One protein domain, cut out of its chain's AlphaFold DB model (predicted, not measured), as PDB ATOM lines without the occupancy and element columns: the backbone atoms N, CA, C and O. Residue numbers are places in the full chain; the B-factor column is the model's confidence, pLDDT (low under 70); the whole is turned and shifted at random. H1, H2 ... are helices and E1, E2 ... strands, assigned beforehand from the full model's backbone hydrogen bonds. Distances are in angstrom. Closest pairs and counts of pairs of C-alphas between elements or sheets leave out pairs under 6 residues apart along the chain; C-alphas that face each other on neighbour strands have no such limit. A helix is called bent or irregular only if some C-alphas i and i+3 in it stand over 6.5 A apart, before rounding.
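Overview. This is residues 9 to 156 of the 193 residues of an uncharacterized protein of Candidatus Thiomargarita nelsonii (UniProt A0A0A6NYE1). Five short strands make the core, as two small sheets that adjoin where E1 of one comes next to E2 of the other: E2 and E4 form a pair, and E1, E3 and E5 a sheet of three. H4 and H5 cover one face of the sheet of three, H1 lies beyond E2 and E4 at one end of the longest axis, and H6, the longest helix, lies at the other end with H2 packed on it. The printed part has 148 residues, with six named helices and five named strands in the order H1 E1 H2 E2 E3 H3 E4 E5 H4 H5 H6; the class is mixed, helices and strands, though under half of the residues are in named elements. Both sheets are antiparallel, in the orders E1 - E3 - E5 and E2 - E4. The whole is compact, with a radius of gyration of the C-alphas of 14.8 A, and spans 43 by 32 by 28 A.

Arrangement. H1, residues 9 to 14, is irregular, with C-alphas 9 and 12 at 7.6 A. E1, residues 30 to 32, is an edge strand. H2 holds residues 36 to 45. E2, residues 57 to 61, has its closest C-alphas to E1 at Met 60 and Arg 32, 5.1 A. E3, residues 77 to 80, is the antiparallel neighbour of E1, with N 32 and O 78 at 2.8 A, within hydrogen-bond range. H3, residues 83 to 86, is only just on the sheet of E1 and E3, with 5 pairs of C-alphas within 10 A, and only grazes it. E4, residues 96 to 100, is the antiparallel neighbour of E2, with N 58 and O 99 at 2.8 A; H1 and E4 are near each other. Residues 89 to 90 pair antiparallel with residues 97 to 98 of E4 and with residues 19 to 20. E5, residues 110 to 113, is the antiparallel neighbour of E3, with N 113 and O 77 at 2.8 A. H2 only grazes the sheet E1 E3 E5, with residues 39 to 43. H4, residues 119 to 126, is over E3 at a height over the sheet of 9.3 A, slantwise to the strands at 37 degrees to E3 on the local plane. H5, residues 132 to 138, is on the same face, and its closest C-alphas to E5 are His 132 and Ala 111, 5.2 A. H6, residues 142 to 156, touches H2, with the C-alphas of Leu 152 and Ser 40 closest at 5.8 A, at a steep tilt of 49 degrees, opposite ways. H1 and H6 are apart. In H2, H4, H5 and H6 every O i to N i+4 pair is within hydrogen-bond range; in H1 it is 0 of 2, against 2 of 3 O i to N i+3 pairs, and H3 is too short for an O i to N i+4 pair.

Along the chain. H1 begins at C-alpha 9, (24.546, 22.736, -27.329), and measures 10.6 A. E1 measures 6.9 A, H2 14.3 A, E2 13.1 A, E3 10.1 A, H3 5.8 A and E4 13.9 A. E5 begins at C-alpha 110, (22.715, 28.014, -53.612), and measures 9.7 A. H4 measures 10.2 A and H5 9.9 A. H6 measures 21.0 A and ends at C-alpha 156, (42.019, 23.504, -60.024).

Size, cuts and confidence. The two C-alphas farthest apart are those of Gln 9 and Arg 142, 44.8 A. The printed part has no cut. The links H1 to E1, H2 to E2 and E2 to E3 are long. The mean pLDDT of the printed part is 90.3, and residues 68 to 73, in the link from E2 to E3, are under 70.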
ATOM      1  N   GLN A   9      23.400  23.550 -27.751       86.19
ATOM      2  CA  GLN A   9      24.546  22.736 -27.329       86.19
ATOM      3  C   GLN A   9      25.862  23.097 -28.039       86.19
ATOM      4  O   GLN A   9      26.926  22.684 -27.592       86.19
ATOM      5  N   TYR A  10      25.796  23.860 -29.132       85.94
ATOM      6  CA  TYR A  10      26.944  24.305 -29.917       85.94
ATOM      7  C   TYR A  10      27.345  25.755 -29.601       85.94
ATOM      8  O   TYR A  10      28.051  26.377 -30.382       85.94
ATOM      9  N   SER A  11      26.945  26.316 -28.455       83.44
ATOM     10  CA  SER A  11      27.395  27.653 -28.018       83.44
ATOM     11  C   SER A  11      28.912  27.788 -27.915       83.44
ATOM     12  O   SER A  11      29.468  28.838 -28.221       83.44
ATOM     13  N   TRP A  12      29.609  26.704 -27.579       80.69
ATOM     14  CA  TRP A  12      31.071  26.656 -27.565       80.69
ATOM     15  C   TRP A  12      31.704  26.823 -28.956       80.69
ATOM     16  O   TRP A  12      32.859  27.224 -29.048       80.69
ATOM     17  N   HIS A  13      30.964  26.550 -30.035       78.81
ATOM     18  CA  HIS A  13      31.436  26.763 -31.403       78.81
ATOM     19  C   HIS A  13      31.396  28.239 -31.820       78.81
ATOM     20  O   HIS A  13      32.222  28.664 -32.625       78.81
ATOM     21  N   THR A  14      30.436  29.023 -31.326       76.00
ATOM     22  CA  THR A  14      30.300  30.449 -31.680       76.00
ATOM     23  C   THR A  14      30.867  31.377 -30.605       76.00
ATOM     24  O   THR A  14      31.105  32.547 -30.881       76.00
ATOM     25  N   GLY A  15      31.079  30.872 -29.385       82.56
ATOM     26  CA  GLY A  15      31.474  31.670 -28.222       82.56
ATOM     27  C   GLY A  15      30.326  32.485 -27.616       82.56
ATOM     28  O   GLY A  15      30.568  33.313 -26.741       82.56
ATOM     29  N   ALA A  16      29.084  32.267 -28.063       87.38
ATOM     30  CA  ALA A  16      27.911  33.044 -27.673       87.38
ATOM     31  C   ALA A  16      26.655  32.149 -27.563       87.38
ATOM     32  O   ALA A  16      26.640  31.027 -28.073       87.38
ATOM     33  N   PRO A  17      25.587  32.584 -26.868       87.69
ATOM     34  CA  PRO A  17      24.353  31.808 -26.781       87.69
ATOM     35  C   PRO A  17      23.579  31.833 -28.109       87.69
ATOM     36  O   PRO A  17      23.105  32.881 -28.544       87.69
ATOM     37  N   LEU A  18      23.399  30.659 -28.724       92.62
ATOM     38  CA  LEU A  18      22.603  30.506 -29.945       92.62
ATOM     39  C   LEU A  18      21.107  30.562 -29.625       92.62
ATOM     40  O   LEU A  18      20.642  29.982 -28.634       92.62
ATOM     41  N   ARG A  19      20.332  31.170 -30.524       93.38
ATOM     42  CA  ARG A  19      18.864  31.171 -30.462       93.38
ATOM     43  C   ARG A  19      18.239  30.957 -31.844       93.38
ATOM     44  O   ARG A  19      18.841  31.366 -32.836       93.38
ATOM     45  N   PRO A  20      17.041  30.356 -31.925       93.50
ATOM     46  CA  PRO A  20      16.285  30.364 -33.169       93.50
ATOM     47  C   PRO A  20      15.948  31.807 -33.571       93.50
ATOM     48  O   PRO A  20      15.925  32.712 -32.724       93.50
ATOM     49  N   LEU A  21      15.693  32.012 -34.862       91.81
ATOM     50  CA  LEU A  21      15.120  33.265 -35.346       91.81
ATOM     51  C   LEU A  21      13.706  33.435 -34.797       91.81
ATOM     52  O   LEU A  21      12.970  32.454 -34.641       91.81
ATOM     53  N   ASN A  22      13.331  34.678 -34.504       89.31
ATOM     54  CA  ASN A  22      11.938  34.976 -34.192       89.31
ATOM     55  C   ASN A  22      11.101  34.946 -35.486       89.31
ATOM     56  O   ASN A  22      11.644  35.239 -36.549       89.31
ATOM     57  N   PRO A  23       9.793  34.636 -35.423       85.75
ATOM     58  CA  PRO A  23       8.935  34.597 -36.613       85.75
ATOM     59  C   PRO A  23       8.926  35.900 -37.423       85.75
ATOM     60  O   PRO A  23       8.858  35.852 -38.647       85.75
ATOM     61  N   ASP A  24       9.043  37.039 -36.738       87.88
ATOM     62  CA  ASP A  24       8.999  38.377 -37.339       87.88
ATOM     63  C   ASP A  24      10.400  38.959 -37.612       87.88
ATOM     64  O   ASP A  24      10.537  40.104 -38.041       87.88
ATOM     65  N   GLU A  25      11.465  38.204 -37.325       87.62
ATOM     66  CA  GLU A  25      12.836  38.653 -37.556       87.62
ATOM     67  C   GLU A  25      13.178  38.540 -39.041       87.62
ATOM     68  O   GLU A  25      13.160  37.454 -39.622       87.62
ATOM     69  N   THR A  26      13.519  39.669 -39.662       87.12
ATOM     70  CA  THR A  26      13.996  39.678 -41.043       87.12
ATOM     71  C   THR A  26      15.336  38.959 -41.126       87.12
ATOM     72  O   THR A  26      16.307  39.345 -40.473       87.12
ATOM     73  N   LEU A  27      15.389  37.916 -41.949       92.12
ATOM     74  CA  LEU A  27      16.620  37.197 -42.229       92.12
ATOM     75  C   LEU A  27      17.385  37.918 -43.349       92.12
ATOM     76  O   LEU A  27      16.847  38.031 -44.450       92.12
ATOM     77  N   PRO A  28      18.612  38.405 -43.098       93.94
ATOM     78  CA  PRO A  28      19.450  38.961 -44.153       93.94
ATOM     79  C   PRO A  28      19.872  37.886 -45.156       93.94
ATOM     80  O   PRO A  28      19.802  36.683 -44.883       93.94
ATOM     81  N   VAL A  29      20.386  38.332 -46.301       96.00
ATOM     82  CA  VAL A  29      21.070  37.446 -47.245       96.00
ATOM     83  C   VAL A  29      22.265  36.819 -46.539       96.00
ATOM     84  O   VAL A  29      23.042  37.493 -45.857       96.00
ATOM     85  N   LEU A  30      22.397  35.507 -46.705       96.50
ATOM     86  CA  LEU A  30      23.443  34.728 -46.069       96.50
ATOM     87  C   LEU A  30      24.458  34.251 -47.103       96.50
ATOM     88  O   LEU A  30      24.104  33.674 -48.131       96.50
ATOM     89  N   PHE A  31      25.729  34.422 -46.769       95.06
ATOM     90  CA  PHE A  31      26.871  33.967 -47.542       95.06
ATOM     91  C   PHE A  31      27.639  32.888 -46.784       95.06
ATOM     92  O   PHE A  31      27.657  32.848 -45.547       95.06
ATOM     93  N   ARG A  32      28.306  32.010 -47.529       92.94
ATOM     94  CA  ARG A  32      29.216  31.005 -46.982       92.94
ATOM     95  C   ARG A  32      30.541  31.031 -47.715       92.94
ATOM     96  O   ARG A  32      30.623  30.753 -48.909       92.94
ATOM     97  N   ASP A  33      31.581  31.219 -46.923       89.62
ATOM     98  CA  ASP A  33      32.952  31.011 -47.347       89.62
ATOM     99  C   ASP A  33      33.312  29.524 -47.224       89.62
ATOM    100  O   ASP A  33      33.052  28.875 -46.199       89.62
ATOM    101  N   ILE A  34      33.908  28.969 -48.279       89.19
ATOM    102  CA  ILE A  34      34.398  27.588 -48.322       89.19
ATOM    103  C   ILE A  34      35.804  27.543 -48.920       89.19
ATOM    104  O   ILE A  34      36.207  28.424 -49.673       89.19
ATOM    105  N   GLY A  35      36.573  26.516 -48.555       88.81
ATOM    106  CA  GLY A  35      37.940  26.359 -49.053       88.81
ATOM    107  C   GLY A  35      37.997  25.995 -50.547       88.81
ATOM    108  O   GLY A  35      37.010  25.485 -51.083       88.81
ATOM    109  N   PRO A  36      39.163  26.157 -51.202       90.56
ATOM    110  CA  PRO A  36      39.328  25.944 -52.645       90.56
ATOM    111  C   PRO A  36      38.836  24.582 -53.160       90.56
ATOM    112  O   PRO A  36      38.143  24.511 -54.171       90.56
ATOM    113  N   VAL A  37      39.122  23.503 -52.422       90.62
ATOM    114  CA  VAL A  37      38.691  22.135 -52.771       90.62
ATOM    115  C   VAL A  37      37.167  21.997 -52.742       90.62
ATOM    116  O   VAL A  37      36.573  21.338 -53.595       90.62
ATOM    117  N   ALA A  38      36.520  22.607 -51.748       91.81
ATOM    118  CA  ALA A  38      35.069  22.576 -51.635       91.81
ATOM    119  C   ALA A  38      34.419  23.457 -52.710       91.81
ATOM    120  O   ALA A  38      33.404  23.055 -53.268       91.81
ATOM    121  N   MET A  39      35.017  24.610 -53.032       93.88
ATOM    122  CA  MET A  39      34.509  25.491 -54.082       93.88
ATOM    123  C   MET A  39      34.573  24.828 -55.459       93.88
ATOM    124  O   MET A  39      33.559  24.784 -56.143       93.88
ATOM    125  N   SER A  40      35.702  24.225 -55.849       94.19
ATOM    126  CA  SER A  40      35.775  23.516 -57.137       94.19
ATOM    127  C   SER A  40      34.777  22.355 -57.199       94.19
ATOM    128  O   SER A  40      34.069  22.197 -58.186       94.19
ATOM    129  N   THR A  41      34.643  21.597 -56.103       93.56
ATOM    130  CA  THR A  41      33.649  20.518 -55.996       93.56
ATOM    131  C   THR A  41      32.222  21.044 -56.175       93.56
ATOM    132  O   THR A  41      31.430  20.417 -56.876       93.56
ATOM    133  N   PHE A  42      31.895  22.180 -55.550       93.56
ATOM    134  CA  PHE A  42      30.597  22.829 -55.702       93.56
ATOM    135  C   PHE A  42      30.330  23.202 -57.162       93.56
ATOM    136  O   PHE A  42      29.301  22.801 -57.697       93.56
ATOM    137  N   LEU A  43      31.271  23.899 -57.806       93.50
ATOM    138  CA  LEU A  43      31.123  24.376 -59.183       93.50
ATOM    139  C   LEU A  43      31.019  23.235 -60.210       93.50
ATOM    140  O   LEU A  43      30.343  23.391 -61.219       93.50
ATOM    141  N   GLU A  44      31.657  22.088 -59.966       92.19
ATOM    142  CA  GLU A  44      31.618  20.946 -60.892       92.19
ATOM    143  C   GLU A  44      30.363  20.076 -60.751       92.19
ATOM    144  O   GLU A  44      29.876  19.524 -61.737       92.19
ATOM    145  N   LYS A  45      29.893  19.846 -59.518       89.12
ATOM    146  CA  LYS A  45      28.884  18.803 -59.239       89.12
ATOM    147  C   LYS A  45      28.038  19.032 -57.985       89.12
ATOM    148  O   LYS A  45      27.317  18.125 -57.564       89.12
ATOM    149  N   GLY A  46      28.155  20.195 -57.352       87.75
ATOM    150  CA  GLY A  46      27.510  20.495 -56.078       87.75
ATOM    151  C   GLY A  46      28.181  19.843 -54.859       87.75
ATOM    152  O   GLY A  46      29.098  19.021 -54.950       87.75
ATOM    153  N   LEU A  47      27.711  20.226 -53.668       86.56
ATOM    154  CA  LEU A  47      28.228  19.739 -52.388       86.56
ATOM    155  C   LEU A  47      27.218  18.850 -51.666       86.56
ATOM    156  O   LEU A  47      26.056  19.201 -51.500       86.56
ATOM    157  N   LYS A  48      27.707  17.735 -51.116       85.75
ATOM    158  CA  LYS A  48      26.940  16.877 -50.195       85.75
ATOM    159  C   LYS A  48      26.959  17.371 -48.746       85.75
ATOM    160  O   LYS A  48      26.362  16.743 -47.882       85.75
ATOM    161  N   ARG A  49      27.733  18.418 -48.445       87.44
ATOM    162  CA  ARG A  49      27.860  19.025 -47.115       87.44
ATOM    163  C   ARG A  49      28.425  20.437 -47.246       87.44
ATOM    164  O   ARG A  49      29.404  20.625 -47.959       87.44
ATOM    165  N   LEU A  50      27.842  21.397 -46.529       85.44
ATOM    166  CA  LEU A  50      28.268  22.808 -46.540       85.44
ATOM    167  C   LEU A  50      29.212  23.174 -45.380       85.44
ATOM    168  O   LEU A  50      29.933  24.173 -45.434       85.44
ATOM    169  N   ALA A  51      29.218  22.361 -44.325       88.12
ATOM    170  CA  ALA A  51      30.166  22.464 -43.226       88.12
ATOM    171  C   ALA A  51      31.407  21.594 -43.470       88.12
ATOM    172  O   ALA A  51      31.374  20.630 -44.238       88.12
ATOM    173  N   GLY A  52      32.482  21.887 -42.736       82.81
ATOM    174  CA  GLY A  52      33.659  21.022 -42.706       82.81
ATOM    175  C   GLY A  52      33.320  19.585 -42.260       82.81
ATOM    176  O   GLY A  52      32.281  19.362 -41.625       82.81
ATOM    177  N   PRO A  53      34.191  18.597 -42.552       80.69
ATOM    178  CA  PRO A  53      33.906  17.177 -42.318       80.69
ATOM    179  C   PRO A  53      33.511  16.829 -40.877       80.69
ATOM    180  O   PRO A  53      32.679  15.954 -40.665       80.69
ATOM    181  N   VAL A  54      34.075  17.536 -39.894       84.81
ATOM    182  CA  VAL A  54      33.856  17.287 -38.457       84.81
ATOM    183  C   VAL A  54      33.015  18.363 -37.770       84.81
ATOM    184  O   VAL A  54      32.671  18.222 -36.601       84.81
ATOM    185  N   THR A  55      32.676  19.449 -38.468       87.19
ATOM    186  CA  THR A  55      31.938  20.564 -37.864       87.19
ATOM    187  C   THR A  55      30.444  20.235 -37.851       87.19
ATOM    188  O   THR A  55      29.894  19.950 -38.917       87.19
ATOM    189  N   PRO A  56      29.756  20.276 -36.695       89.44
ATOM    190  CA  PRO A  56      28.338  19.926 -36.595       89.44
ATOM    191  C   PRO A  56      27.399  21.041 -37.077       89.44
ATOM    192  O   PRO A  56      26.207  20.795 -37.260       89.44
ATOM    193  N   ILE A  57      27.929  22.244 -37.312       92.31
ATOM    194  CA  ILE A  57      27.181  23.414 -37.769       92.31
ATOM    195  C   ILE A  57      27.807  24.043 -39.018       92.31
ATOM    196  O   ILE A  57      29.024  24.025 -39.206       92.31
ATOM    197  N   THR A  58      26.962  24.621 -39.863       93.31
ATOM    198  CA  THR A  58      27.351  25.482 -40.983       93.31
ATOM    199  C   THR A  58      27.283  26.927 -40.508       93.31
ATOM    200  O   THR A  58      26.219  27.355 -40.069       93.31
ATOM    201  N   TYR A  59      28.386  27.675 -40.600       93.19
ATOM    202  CA  TYR A  59      28.383  29.116 -40.319       93.19
ATOM    203  C   TYR A  59      28.087  29.894 -41.583       93.19
ATOM    204  O   TYR A  59      28.658  29.610 -42.630       93.19
ATOM    205  N   MET A  60      27.261  30.910 -41.466       95.00
ATOM    206  CA  MET A  60      26.865  31.786 -42.549       95.00
ATOM    207  C   MET A  60      27.000  33.222 -42.079       95.00
ATOM    208  O   MET A  60      26.904  33.490 -40.880       95.00
ATOM    209  N   ARG A  61      27.260  34.132 -43.007       93.94
ATOM    210  CA  ARG A  61      27.575  35.525 -42.703       93.94
ATOM    211  C   ARG A  61      26.737  36.467 -43.545       93.94
ATOM    212  O   ARG A  61      26.345  36.096 -44.647       93.94
ATOM    213  N   THR A  62      26.483  37.665 -43.046       95.19
ATOM    214  CA  THR A  62      25.923  38.751 -43.864       95.19
ATOM    215  C   THR A  62      27.036  39.426 -44.670       95.19
ATOM    216  O   THR A  62      28.224  39.209 -44.413       95.19
ATOM    217  N   ALA A  63      26.664  40.282 -45.623       93.25
ATOM    218  CA  ALA A  63      27.625  41.108 -46.356       93.25
ATOM    219  C   ALA A  63      28.369  42.122 -45.461       93.25
ATOM    220  O   ALA A  63      29.452  42.575 -45.825       93.25
ATOM    221  N   ALA A  64      27.814  42.467 -44.292       92.31
ATOM    222  CA  ALA A  64      28.407  43.423 -43.358       92.31
ATOM    223  C   ALA A  64      29.530  42.819 -42.498       92.31
ATOM    224  O   ALA A  64      30.320  43.562 -41.908       92.31
ATOM    225  N   TYR A  65      29.633  41.487 -42.431       89.62
ATOM    226  CA  TYR A  65      30.673  40.829 -41.649       89.62
ATOM    227  C   TYR A  65      32.066  41.090 -42.241       89.62
ATOM    228  O   TYR A  65      32.400  40.612 -43.328       89.62
ATOM    229  N   GLN A  66      32.911  41.795 -41.489       81.81
ATOM    230  CA  GLN A  66      34.313  42.004 -41.844       81.81
ATOM    231  C   GLN A  66      35.172  40.871 -41.290       81.81
ATOM    232  O   GLN A  66      35.323  40.712 -40.078       81.81
ATOM    233  N   GLU A  67      35.750  40.078 -42.186       71.06
ATOM    234  CA  GLU A  67      36.653  39.014 -41.780       71.06
ATOM    235  C   GLU A  67      38.070  39.552 -41.538       71.06
ATOM    236  O   GLU A  67      38.565  40.332 -42.353       71.06
ATOM    237  N   PRO A  68      38.770  39.115 -40.473       67.81
ATOM    238  CA  PRO A  68      40.140  39.556 -40.202       67.81
ATOM    239  C   PRO A  68      41.155  39.174 -41.293       67.81
ATOM    240  O   PRO A  68      42.272  39.687 -41.291       67.81
ATOM    241  N   TYR A  69      40.800  38.244 -42.186       59.25
ATOM    242  CA  TYR A  69      41.656  37.741 -43.257       59.25
ATOM    243  C   TYR A  69      40.808  37.343 -44.481       59.25
ATOM    244  O   TYR A  69      39.941  36.477 -44.380       59.25
ATOM    245  N   THR A  70      41.043  37.978 -45.634       57.12
ATOM    246  CA  THR A  70      40.201  37.887 -46.844       57.12
ATOM    247  C   THR A  70      40.896  37.167 -48.008       57.12
ATOM    248  O   THR A  70      41.219  37.764 -49.030       57.12
ATOM    249  N   ASP A  71      41.065  35.845 -47.927       58.72
ATOM    250  CA  ASP A  71      41.479  35.047 -49.105       58.72
ATOM    251  C   ASP A  71      40.339  34.872 -50.138       58.72
ATOM    252  O   ASP A  71      40.565  34.499 -51.293       58.72
ATOM    253  N   TYR A  72      39.093  35.157 -49.744       60.91
ATOM    254  CA  TYR A  72      37.886  34.843 -50.519       60.91
ATOM    255  C   TYR A  72      37.624  35.771 -51.709       60.91
ATOM    256  O   TYR A  72      36.931  35.373 -52.642       60.91
ATOM    257  N   GLU A  73      38.227  36.962 -51.739       63.50
ATOM    258  CA  GLU A  73      38.159  37.875 -52.897       63.50
ATOM    259  C   GLU A  73      38.717  37.229 -54.178       63.50
ATOM    260  O   GLU A  73      38.409  37.654 -55.289       63.50
ATOM    261  N   ARG A  74      39.509  36.154 -54.053       74.81
ATOM    262  CA  ARG A  74      40.122  35.459 -55.195       74.81
ATOM    263  C   ARG A  74      39.365  34.226 -55.673       74.81
ATOM    264  O   ARG A  74      39.489  33.870 -56.842       74.81
ATOM    265  N   ILE A  75      38.627  33.560 -54.786       84.94
ATOM    266  CA  ILE A  75      37.971  32.272 -55.075       84.94
ATOM    267  C   ILE A  75      36.442  32.353 -55.080       84.94
ATOM    268  O   ILE A  75      35.788  31.374 -55.434       84.94
ATOM    269  N   GLY A  76      35.886  33.512 -54.715       91.12
ATOM    270  CA  GLY A  76      34.452  33.736 -54.595       91.12
ATOM    271  C   GLY A  76      33.841  33.058 -53.371       91.12
ATOM    272  O   GLY A  76      34.540  32.559 -52.484       91.12
ATOM    273  N   ARG A  77      32.511  33.093 -53.299       93.44
ATOM    274  CA  ARG A  77      31.729  32.660 -52.130       93.44
ATOM    275  C   ARG A  77      30.429  32.002 -52.572       93.44
ATOM    276  O   ARG A  77      30.055  32.083 -53.735       93.44
ATOM    277  N   LEU A  78      29.737  31.358 -51.641       95.25
ATOM    278  CA  LEU A  78      28.368  30.907 -51.868       95.25
ATOM    279  C   LEU A  78      27.383  31.934 -51.316       95.25
ATOM    280  O   LEU A  78      27.626  32.488 -50.245       95.25
ATOM    281  N   VAL A  79      26.262  32.125 -52.003       96.69
ATOM    282  CA  VAL A  79      25.077  32.825 -51.490       96.69
ATOM    283  C   VAL A  79      23.924  31.837 -51.358       96.69
ATOM    284  O   VAL A  79      23.719  30.989 -52.229       96.69
ATOM    285  N   PHE A  80      23.185  31.926 -50.255       96.75
ATOM    286  CA  PHE A  80      21.935  31.196 -50.073       96.75
ATOM    287  C   PHE A  80      20.784  32.081 -50.525       96.75
ATOM    288  O   PHE A  80      20.462  33.062 -49.859       96.75
ATOM    289  N   LEU A  81      20.163  31.707 -51.638       96.69
ATOM    290  CA  LEU A  81      19.038  32.419 -52.242       96.69
ATOM    291  C   LEU A  81      17.740  32.163 -51.462       96.69
ATOM    292  O   LEU A  81      16.889  33.032 -51.333       96.69
ATOM    293  N   GLN A  82      17.626  30.981 -50.843       94.69
ATOM    294  CA  GLN A  82      16.539  30.648 -49.915       94.69
ATOM    295  C   GLN A  82      17.069  30.187 -48.550       94.69
ATOM    296  O   GLN A  82      16.949  29.013 -48.180       94.69
ATOM    297  N   PRO A  83      17.647  31.098 -47.746       93.69
ATOM    298  CA  PRO A  83      18.361  30.729 -46.528       93.69
ATOM    299  C   PRO A  83      17.457  30.089 -45.462       93.69
ATOM    300  O   PRO A  83      17.938  29.304 -44.646       93.69
ATOM    301  N   LEU A  84      16.140  30.338 -45.486       93.19
ATOM    302  CA  LEU A  84      15.181  29.726 -44.556       93.19
ATOM    303  C   LEU A  84      15.085  28.197 -44.678       93.19
ATOM    304  O   LEU A  84      14.736  27.547 -43.691       93.19
ATOM    305  N   GLN A  85      15.456  27.597 -45.816       92.56
ATOM    306  CA  GLN A  85      15.474  26.133 -45.970       92.56
ATOM    307  C   GLN A  85      16.466  25.454 -45.010       92.56
ATOM    308  O   GLN A  85      16.253  24.325 -44.568       92.56
ATOM    309  N   LEU A  86      17.525  26.166 -44.617       91.75
ATOM    310  CA  LEU A  86      18.496  25.706 -43.620       91.75
ATOM    311  C   LEU A  86      17.947  25.794 -42.183       91.75
ATOM    312  O   LEU A  86      18.493  25.172 -41.264       91.75
ATOM    313  N   GLN A  87      16.866  26.558 -41.995       93.44
ATOM    314  CA  GLN A  87      16.326  27.054 -40.725       93.44
ATOM    315  C   GLN A  87      17.451  27.596 -39.820       93.44
ATOM    316  O   GLN A  87      17.835  26.958 -38.831       93.44
ATOM    317  N   PRO A  88      18.039  28.741 -40.208       94.62
ATOM    318  CA  PRO A  88      19.159  29.329 -39.498       94.62
ATOM    319  C   PRO A  88      18.770  29.761 -38.087       94.62
ATOM    320  O   PRO A  88      17.616  30.045 -37.772       94.62
ATOM    321  N   TRP A  89      19.776  29.802 -37.230       95.12
ATOM    322  CA  TRP A  89      19.747  30.351 -35.887       95.12
ATOM    323  C   TRP A  89      20.681  31.550 -35.834       95.12
ATOM    324  O   TRP A  89      21.722  31.574 -36.499       95.12
ATOM    325  N   TYR A  90      20.338  32.526 -34.999       94.19
ATOM    326  CA  TYR A  90      21.267  33.589 -34.655       94.19
ATOM    327  C   TYR A  90      22.394  33.007 -33.799       94.19
ATOM    328  O   TYR A  90      22.141  32.304 -32.813       94.19
ATOM    329  N   SER A  91      23.640  33.281 -34.184       92.31
ATOM    330  CA  SER A  91      24.815  32.690 -33.532       92.31
ATOM    331  C   SER A  91      25.122  33.279 -32.150       92.31
ATOM    332  O   SER A  91      25.898  32.690 -31.395       92.31
ATOM    333  N   GLY A  92      24.533  34.441 -31.839       88.62
ATOM    334  CA  GLY A  92      24.898  35.287 -30.703       88.62
ATOM    335  C   GLY A  92      25.956  36.347 -31.046       88.62
ATOM    336  O   GLY A  92      26.123  37.294 -30.284       88.62
ATOM    337  N   VAL A  93      26.621  36.220 -32.200       89.50
ATOM    338  CA  VAL A  93      27.589  37.179 -32.746       89.50
ATOM    339  C   VAL A  93      26.945  37.933 -33.908       89.50
ATOM    340  O   VAL A  93      26.281  37.316 -34.747       89.50
ATOM    341  N   SER A  94      27.153  39.252 -33.958       90.06
ATOM    342  CA  SER A  94      26.655  40.102 -35.042       90.06
ATOM    343  C   SER A  94      27.064  39.551 -36.402       90.06
ATOM    344  O   SER A  94      28.182  39.061 -36.567       90.06
ATOM    345  N   ASP A  95      26.139  39.621 -37.358       92.75
ATOM    346  CA  ASP A  95      26.360  39.242 -38.755       92.75
ATOM    347  C   ASP A  95      26.689  37.764 -39.003       92.75
ATOM    348  O   ASP A  95      26.999  37.388 -40.131       92.75
ATOM    349  N   ILE A  96      26.587  36.906 -37.982       93.38
ATOM    350  CA  ILE A  96      26.836  35.469 -38.096       93.38
ATOM    351  C   ILE A  96      25.573  34.683 -37.742       93.38
ATOM    352  O   ILE A  96      24.997  34.806 -36.656       93.38
ATOM    353  N   TYR A  97      25.212  33.776 -38.640       95.56
ATOM    354  CA  TYR A  97      24.114  32.829 -38.503       95.56
ATOM    355  C   TYR A  97      24.641  31.404 -38.614       95.56
ATOM    356  O   TYR A  97      25.696  31.148 -39.194       95.56
ATOM    357  N   VAL A  98      23.917  30.453 -38.037       95.19
ATOM    358  CA  VAL A  98      24.334  29.050 -38.014       95.19
ATOM    359  C   VAL A  98      23.169  28.120 -38.301       95.19
ATOM    360  O   VAL A  98      22.039  28.391 -37.920       95.19
ATOM    361  N   ALA A  99      23.443  27.002 -38.957       94.88
ATOM    362  CA  ALA A  99      22.477  25.928 -39.173       94.88
ATOM    363  C   ALA A  99      23.125  24.575 -38.877       94.88
ATOM    364  O   ALA A  99      24.352  24.462 -38.841       94.88
ATOM    365  N   LEU A 100      22.320  23.531 -38.679       92.44
ATOM    366  CA  LEU A 100      22.848  22.170 -38.575       92.44
ATOM    367  C   LEU A 100      23.569  21.782 -39.867       92.44
ATOM    368  O   LEU A 100      23.027  21.923 -40.958       92.44
ATOM    369  N   ALA A 101      24.761  21.209 -39.743       90.75
ATOM    370  CA  ALA A 101      25.549  20.789 -40.896       90.75
ATOM    371  C   ALA A 101      24.940  19.610 -41.675       90.75
ATOM    372  O   ALA A 101      25.336  19.348 -42.810       90.75
ATOM    373  N   SER A 102      24.021  18.865 -41.055       88.06
ATOM    374  CA  SER A 102      23.244  17.807 -41.707       88.06
ATOM    375  C   SER A 102      22.123  18.348 -42.596       88.06
ATOM    376  O   SER A 102      21.566  17.583 -43.377       88.06
ATOM    377  N   ARG A 103      21.782  19.637 -42.486       88.25
ATOM    378  CA  ARG A 103      20.768  20.265 -43.330       88.25
ATOM    379  C   ARG A 103      21.409  20.751 -44.613       88.25
ATOM    380  O   ARG A 103      22.314  21.584 -44.594       88.25
ATOM    381  N   LEU A 104      20.917  20.208 -45.715       84.06
ATOM    382  CA  LEU A 104      21.277  20.624 -47.058       84.06
ATOM    383  C   LEU A 104      20.017  21.207 -47.685       84.06
ATOM    384  O   LEU A 104      18.993  20.519 -47.674       84.06
ATOM    385  N   PRO A 105      20.061  22.459 -48.157       87.69
ATOM    386  CA  PRO A 105      18.961  23.015 -48.917       87.69
ATOM    387  C   PRO A 105      18.984  22.395 -50.321       87.69
ATOM    388  O   PRO A 105      19.912  21.653 -50.670       87.69
ATOM    389  N   ASP A 106      17.976  22.705 -51.128       90.56
ATOM    390  CA  ASP A 106      18.044  22.388 -52.552       90.56
ATOM    391  C   ASP A 106      19.278  23.068 -53.170       90.56
ATOM    392  O   ASP A 106      19.531  24.252 -52.924       90.56
ATOM    393  N   VAL A 107      20.063  22.317 -53.947       88.81
ATOM    394  CA  VAL A 107      21.286  22.822 -54.588       88.81
ATOM    395  C   VAL A 107      20.977  23.994 -55.513       88.81
ATOM    396  O   VAL A 107      21.771  24.925 -55.593       88.81
ATOM    397  N   GLU A 108      19.784  23.998 -56.109       92.50
ATOM    398  CA  GLU A 108      19.289  25.065 -56.976       92.50
ATOM    399  C   GLU A 108      19.128  26.403 -56.243       92.50
ATOM    400  O   GLU A 108      19.058  27.447 -56.879       92.50
ATOM    401  N   THR A 109      19.097  26.400 -54.908       94.88
ATOM    402  CA  THR A 109      18.937  27.607 -54.074       94.88
ATOM    403  C   THR A 109      20.250  28.119 -53.488       94.88
ATOM    404  O   THR A 109      20.258  29.026 -52.651       94.88
ATOM    405  N   ILE A 110      21.371  27.544 -53.924       95.31
ATOM    406  CA  ILE A 110      22.715  28.014 -53.612       95.31
ATOM    407  C   ILE A 110      23.362  28.461 -54.914       95.31
ATOM    408  O   ILE A 110      23.392  27.708 -55.884       95.31
ATOM    409  N   ALA A 111      23.939  29.656 -54.922       95.94
ATOM    410  CA  ALA A 111      24.659  30.156 -56.082       95.94
ATOM    411  C   ALA A 111      26.085  30.580 -55.740       95.94
ATOM    412  O   ALA A 111      26.432  30.818 -54.580       95.94
ATOM    413  N   PHE A 112      26.919  30.657 -56.773       96.31
ATOM    414  CA  PHE A 112      28.283  31.147 -56.677       96.31
ATOM    415  C   PHE A 112      28.314  32.665 -56.875       96.31
ATOM    416  O   PHE A 112      27.771  33.204 -57.835       96.31
ATOM    417  N   VAL A 113      28.984  33.354 -55.960       96.00
ATOM    418  CA  VAL A 113      29.263  34.785 -56.026       96.00
ATOM    419  C   VAL A 113      30.714  34.955 -56.464       96.00
ATOM    420  O   VAL A 113      31.616  34.556 -55.714       96.00
ATOM    421  N   PRO A 114      30.971  35.547 -57.643       93.94
ATOM    422  CA  PRO A 114      32.322  35.851 -58.083       93.94
ATOM    423  C   PRO A 114      33.084  36.700 -57.071       93.94
ATOM    424  O   PRO A 114      32.543  37.657 -56.528       93.94
ATOM    425  N   GLY A 115      34.371  36.410 -56.872       90.12
ATOM    426  CA  GLY A 115      35.222  37.215 -55.982       90.12
ATOM    427  C   GLY A 115      35.393  38.673 -56.434       90.12
ATOM    428  O   GLY A 115      35.714  39.536 -55.626       90.12
ATOM    429  N   THR A 116      35.130  38.957 -57.714       89.69
ATOM    430  CA  THR A 116      35.131  40.304 -58.301       89.69
ATOM    431  C   THR A 116      33.849  41.093 -58.037       89.69
ATOM    432  O   THR A 116      33.831  42.290 -58.308       89.69
ATOM    433  N   LEU A 117      32.781  40.449 -57.550       92.62
ATOM    434  CA  LEU A 117      31.518  41.101 -57.212       92.62
ATOM    435  C   LEU A 117      31.537  41.491 -55.724       92.62
ATOM    436  O   LEU A 117      31.611  40.602 -54.870       92.62
ATOM    437  N   PRO A 118      31.464  42.791 -55.378       91.56
ATOM    438  CA  PRO A 118      31.381  43.216 -53.987       91.56
ATOM    439  C   PRO A 118      30.179  42.590 -53.273       91.56
ATOM    440  O   PRO A 118      29.078  42.524 -53.818       91.56
ATOM    441  N   LEU A 119      30.369  42.155 -52.023       91.31
ATOM    442  CA  LEU A 119      29.326  41.444 -51.274       91.31
ATOM    443  C   LEU A 119      28.066  42.272 -51.027       91.31
ATOM    444  O   LEU A 119      26.973  41.721 -51.026       91.31
ATOM    445  N   HIS A 120      28.217  43.578 -50.824       92.44
ATOM    446  CA  HIS A 120      27.079  44.482 -50.692       92.44
ATOM    447  C   HIS A 120      26.214  44.484 -51.964       92.44
ATOM    448  O   HIS A 120      24.988  44.454 -51.884       92.44
ATOM    449  N   ASP A 121      26.842  44.445 -53.138       95.12
ATOM    450  CA  ASP A 121      26.126  44.431 -54.412       95.12
ATOM    451  C   ASP A 121      25.493  43.054 -54.642       95.12
ATOM    452  O   ASP A 121      24.324  42.959 -55.009       95.12
ATOM    453  N   ALA A 122      26.218  41.974 -54.324       95.12
ATOM    454  CA  ALA A 122      25.671  40.618 -54.344       95.12
ATOM    455  C   ALA A 122      24.455  40.469 -53.410       95.12
ATOM    456  O   ALA A 122      23.462  39.849 -53.789       95.12
ATOM    457  N   GLU A 123      24.504  41.063 -52.213       95.56
ATOM    458  CA  GLU A 123      23.375  41.101 -51.283       95.56
ATOM    459  C   GLU A 123      22.170  41.772 -51.935       95.56
ATOM    460  O   GLU A 123      21.098  41.173 -51.947       95.56
ATOM    461  N   GLN A 124      22.334  42.968 -52.507       95.56
ATOM    462  CA  GLN A 124      21.235  43.681 -53.161       95.56
ATOM    463  C   GLN A 124      20.615  42.869 -54.300       95.56
ATOM    464  O   GLN A 124      19.392  42.749 -54.356       95.56
ATOM    465  N   LEU A 125      21.447  42.276 -55.159       95.62
ATOM    466  CA  LEU A 125      20.995  41.479 -56.302       95.62
ATOM    467  C   LEU A 125      20.262  40.203 -55.878       95.62
ATOM    468  O   LEU A 125      19.341  39.777 -56.559       95.62
ATOM    469  N   SER A 126      20.651  39.590 -54.758       95.62
ATOM    470  CA  SER A 126      20.123  38.285 -54.337       95.62
ATOM    471  C   SER A 126      18.765  38.317 -53.622       95.62
ATOM    472  O   SER A 126      18.167  37.258 -53.453       95.62
ATOM    473  N   ARG A 127      18.262  39.486 -53.196       91.56
ATOM    474  CA  ARG A 127      17.073  39.587 -52.318       91.56
ATOM    475  C   ARG A 127      15.807  38.958 -52.893       91.56
ATOM    476  O   ARG A 127      15.047  38.355 -52.141       91.56
ATOM    477  N   ASP A 128      15.609  39.099 -54.200       90.44
ATOM    478  CA  ASP A 128      14.397  38.654 -54.897       90.44
ATOM    479  C   ASP A 128      14.638  37.416 -55.774       90.44
ATOM    480  O   ASP A 128      13.759  36.994 -56.522       90.44
ATOM    481  N   ILE A 129      15.831  36.825 -55.681       96.38
ATOM    482  CA  ILE A 129      16.261  35.706 -56.514       96.38
ATOM    483  C   ILE A 129      15.988  34.405 -55.783       96.38
ATOM    484  O   ILE A 129      16.422  34.219 -54.647       96.38
ATOM    485  N   VAL A 130      15.288  33.477 -56.435       94.75
ATOM    486  CA  VAL A 130      14.866  32.236 -55.770       94.75
ATOM    487  C   VAL A 130      15.721  31.023 -56.124       94.75
ATOM    488  O   VAL A 130      15.729  30.055 -55.363       94.75
ATOM    489  N   ASN A 131      16.442  31.056 -57.245       95.94
ATOM    490  CA  ASN A 131      17.249  29.932 -57.726       95.94
ATOM    491  C   ASN A 131      18.494  30.379 -58.517       95.94
ATOM    492  O   ASN A 131      18.637  31.542 -58.902       95.94
ATOM    493  N   HIS A 132      19.408  29.439 -58.760       93.94
ATOM    494  CA  HIS A 132      20.683  29.707 -59.417       93.94
ATOM    495  C   HIS A 132      20.517  30.176 -60.870       93.94
ATOM    496  O   HIS A 132      21.387  30.881 -61.379       93.94
ATOM    497  N   HIS A 133      19.437  29.778 -61.551       95.81
ATOM    498  CA  HIS A 133      19.190  30.171 -62.935       95.81
ATOM    499  C   HIS A 133      18.888  31.669 -63.020       95.81
ATOM    500  O   HIS A 133      19.536  32.381 -63.778       95.81
ATOM    501  N   GLU A 134      17.989  32.171 -62.176       97.56
ATOM    502  CA  GLU A 134      17.711  33.607 -62.062       97.56
ATOM    503  C   GLU A 134      18.955  34.399 -61.647       97.56
ATOM    504  O   GLU A 134      19.239  35.449 -62.223       97.56
ATOM    505  N   TRP A 135      19.741  33.869 -60.703       97.25
ATOM    506  CA  TRP A 135      21.021  34.467 -60.312       97.25
ATOM    507  C   TRP A 135      21.971  34.622 -61.504       97.25
ATOM    508  O   TRP A 135      22.564  35.683 -61.701       97.25
ATOM    509  N   ARG A 136      22.088  33.573 -62.324       96.69
ATOM    510  CA  ARG A 136      22.891  33.585 -63.548       96.69
ATOM    511  C   ARG A 136      22.403  34.655 -64.527       96.69
ATOM    512  O   ARG A 136      23.230  35.377 -65.075       96.69
ATOM    513  N   GLU A 137      21.096  34.781 -64.747       97.06
ATOM    514  CA  GLU A 137      20.552  35.784 -65.676       97.06
ATOM    515  C   GLU A 137      20.816  37.223 -65.207       97.06
ATOM    516  O   GLU A 137      21.173  38.077 -66.017       97.06
ATOM    517  N   VAL A 138      20.721  37.494 -63.899       96.50
ATOM    518  CA  VAL A 138      21.024  38.823 -63.327       96.50
ATOM    519  C   VAL A 138      22.489  39.223 -63.517       96.50
ATOM    520  O   VAL A 138      22.802  40.411 -63.592       96.50
ATOM    521  N   LEU A 139      23.384  38.245 -63.640       95.19
ATOM    522  CA  LEU A 139      24.814  38.447 -63.869       95.19
ATOM    523  C   LEU A 139      25.216  38.306 -65.348       95.19
ATOM    524  O   LEU A 139      26.355  37.950 -65.646       95.19
ATOM    525  N   ASP A 140      24.294  38.598 -66.269       95.25
ATOM    526  CA  ASP A 140      24.528  38.559 -67.720       95.25
ATOM    527  C   ASP A 140      24.949  37.170 -68.227       95.25
ATOM    528  O   ASP A 140      25.808  37.041 -69.095       95.25
ATOM    529  N   GLY A 141      24.359  36.107 -67.664       94.88
ATOM    530  CA  GLY A 141      24.342  34.730 -68.172       94.88
ATOM    531  C   GLY A 141      25.675  34.185 -68.693       94.88
ATOM    532  O   GLY A 141      26.361  33.434 -68.007       94.88
ATOM    533  N   ARG A 142      26.037  34.552 -69.929       94.69
ATOM    534  CA  ARG A 142      27.325  34.214 -70.554       94.69
ATOM    535  C   ARG A 142      28.522  34.788 -69.803       94.69
ATOM    536  O   ARG A 142      29.479  34.056 -69.582       94.69
ATOM    537  N   ALA A 143      28.476  36.059 -69.405       94.12
ATOM    538  CA  ALA A 143      29.574  36.686 -68.672       94.12
ATOM    539  C   ALA A 143      29.803  35.976 -67.330       94.12
ATOM    540  O   ALA A 143      30.938  35.706 -66.933       94.12
ATOM    541  N   TYR A 144      28.714  35.596 -66.659       95.88
ATOM    542  CA  TYR A 144      28.771  34.788 -65.448       95.88
ATOM    543  C   TYR A 144      29.375  33.394 -65.688       95.88
ATOM    544  O   TYR A 144      30.246  32.972 -64.925       95.88
ATOM    545  N   ASP A 145      28.969  32.696 -66.753       95.81
ATOM    546  CA  ASP A 145      29.501  31.369 -67.094       95.81
ATOM    547  C   ASP A 145      31.009  31.404 -67.411       95.81
ATOM    548  O   ASP A 145      31.754  30.496 -67.024       95.81
ATOM    549  N   GLU A 146      31.478  32.460 -68.081       96.06
ATOM    550  CA  GLU A 146      32.902  32.699 -68.347       96.06
ATOM    551  C   GLU A 146      33.677  32.882 -67.034       96.06
ATOM    552  O   GLU A 146      34.662  32.185 -66.786       96.06
ATOM    553  N   ILE A 147      33.178  33.730 -66.129       94.38
ATOM    554  CA  ILE A 147      33.782  33.945 -64.806       94.38
ATOM    555  C   ILE A 147      33.810  32.652 -63.982       94.38
ATOM    556  O   ILE A 147      34.787  32.387 -63.268       94.38
ATOM    557  N   LEU A 148      32.748  31.849 -64.049       93.88
ATOM    558  CA  LEU A 148      32.667  30.560 -63.368       93.88
ATOM    559  C   LEU A 148      33.742  29.609 -63.899       93.88
ATOM    560  O   LEU A 148      34.489  29.031 -63.106       93.88
ATOM    561  N   THR A 149      33.865  29.503 -65.223       95.25
ATOM    562  CA  THR A 149      34.864  28.664 -65.900       95.25
ATOM    563  C   THR A 149      36.287  29.082 -65.523       95.25
ATOM    564  O   THR A 149      37.075  28.252 -65.063       95.25
ATOM    565  N   ASP A 150      36.593  30.378 -65.602       94.69
ATOM    566  CA  ASP A 150      37.894  30.940 -65.226       94.69
ATOM    567  C   ASP A 150      38.211  30.716 -63.743       94.69
ATOM    568  O   ASP A 150      39.351  30.450 -63.339       94.69
ATOM    569  N   THR A 151      37.202  30.829 -62.880       94.25
ATOM    570  CA  THR A 151      37.360  30.573 -61.446       94.25
ATOM    571  C   THR A 151      37.632  29.101 -61.177       94.25
ATOM    572  O   THR A 151      38.541  28.793 -60.404       94.25
ATOM    573  N   LEU A 152      36.918  28.196 -61.843       95.06
ATOM    574  CA  LEU A 152      37.139  26.761 -61.720       95.06
ATOM    575  C   LEU A 152      38.552  26.365 -62.174       95.06
ATOM    576  O   LEU A 152      39.230  25.609 -61.476       95.06
ATOM    577  N   GLU A 153      39.053  26.925 -63.278       94.56
ATOM    578  CA  GLU A 153      40.422  26.661 -63.734       94.56
ATOM    579  C   GLU A 153      41.470  27.133 -62.709       94.56
ATOM    580  O   GLU A 153      42.404  26.397 -62.364       94.56
ATOM    581  N   ARG A 154      41.300  28.348 -62.167       93.06
ATOM    582  CA  ARG A 154      42.177  28.892 -61.115       93.06
ATOM    583  C   ARG A 154      42.143  28.040 -59.848       93.06
ATOM    584  O   ARG A 154      43.197  27.767 -59.272       93.06
ATOM    585  N   LEU A 155      40.961  27.589 -59.435       93.81
ATOM    586  CA  LEU A 155      40.783  26.698 -58.291       93.81
ATOM    587  C   LEU A 155      41.470  25.351 -58.507       93.81
ATOM    588  O   LEU A 155      42.146  24.867 -57.604       93.81
ATOM    589  N   ASN A 156      41.364  24.770 -59.700       94.56
ATOM    590  CA  ASN A 156      42.019  23.504 -60.024       94.56
ATOM    591  C   ASN A 156      43.549  23.628 -59.979       94.56
ATOM    592  O   ASN A 156      44.216  22.782 -59.378       94.56
TER     593      ASN A 156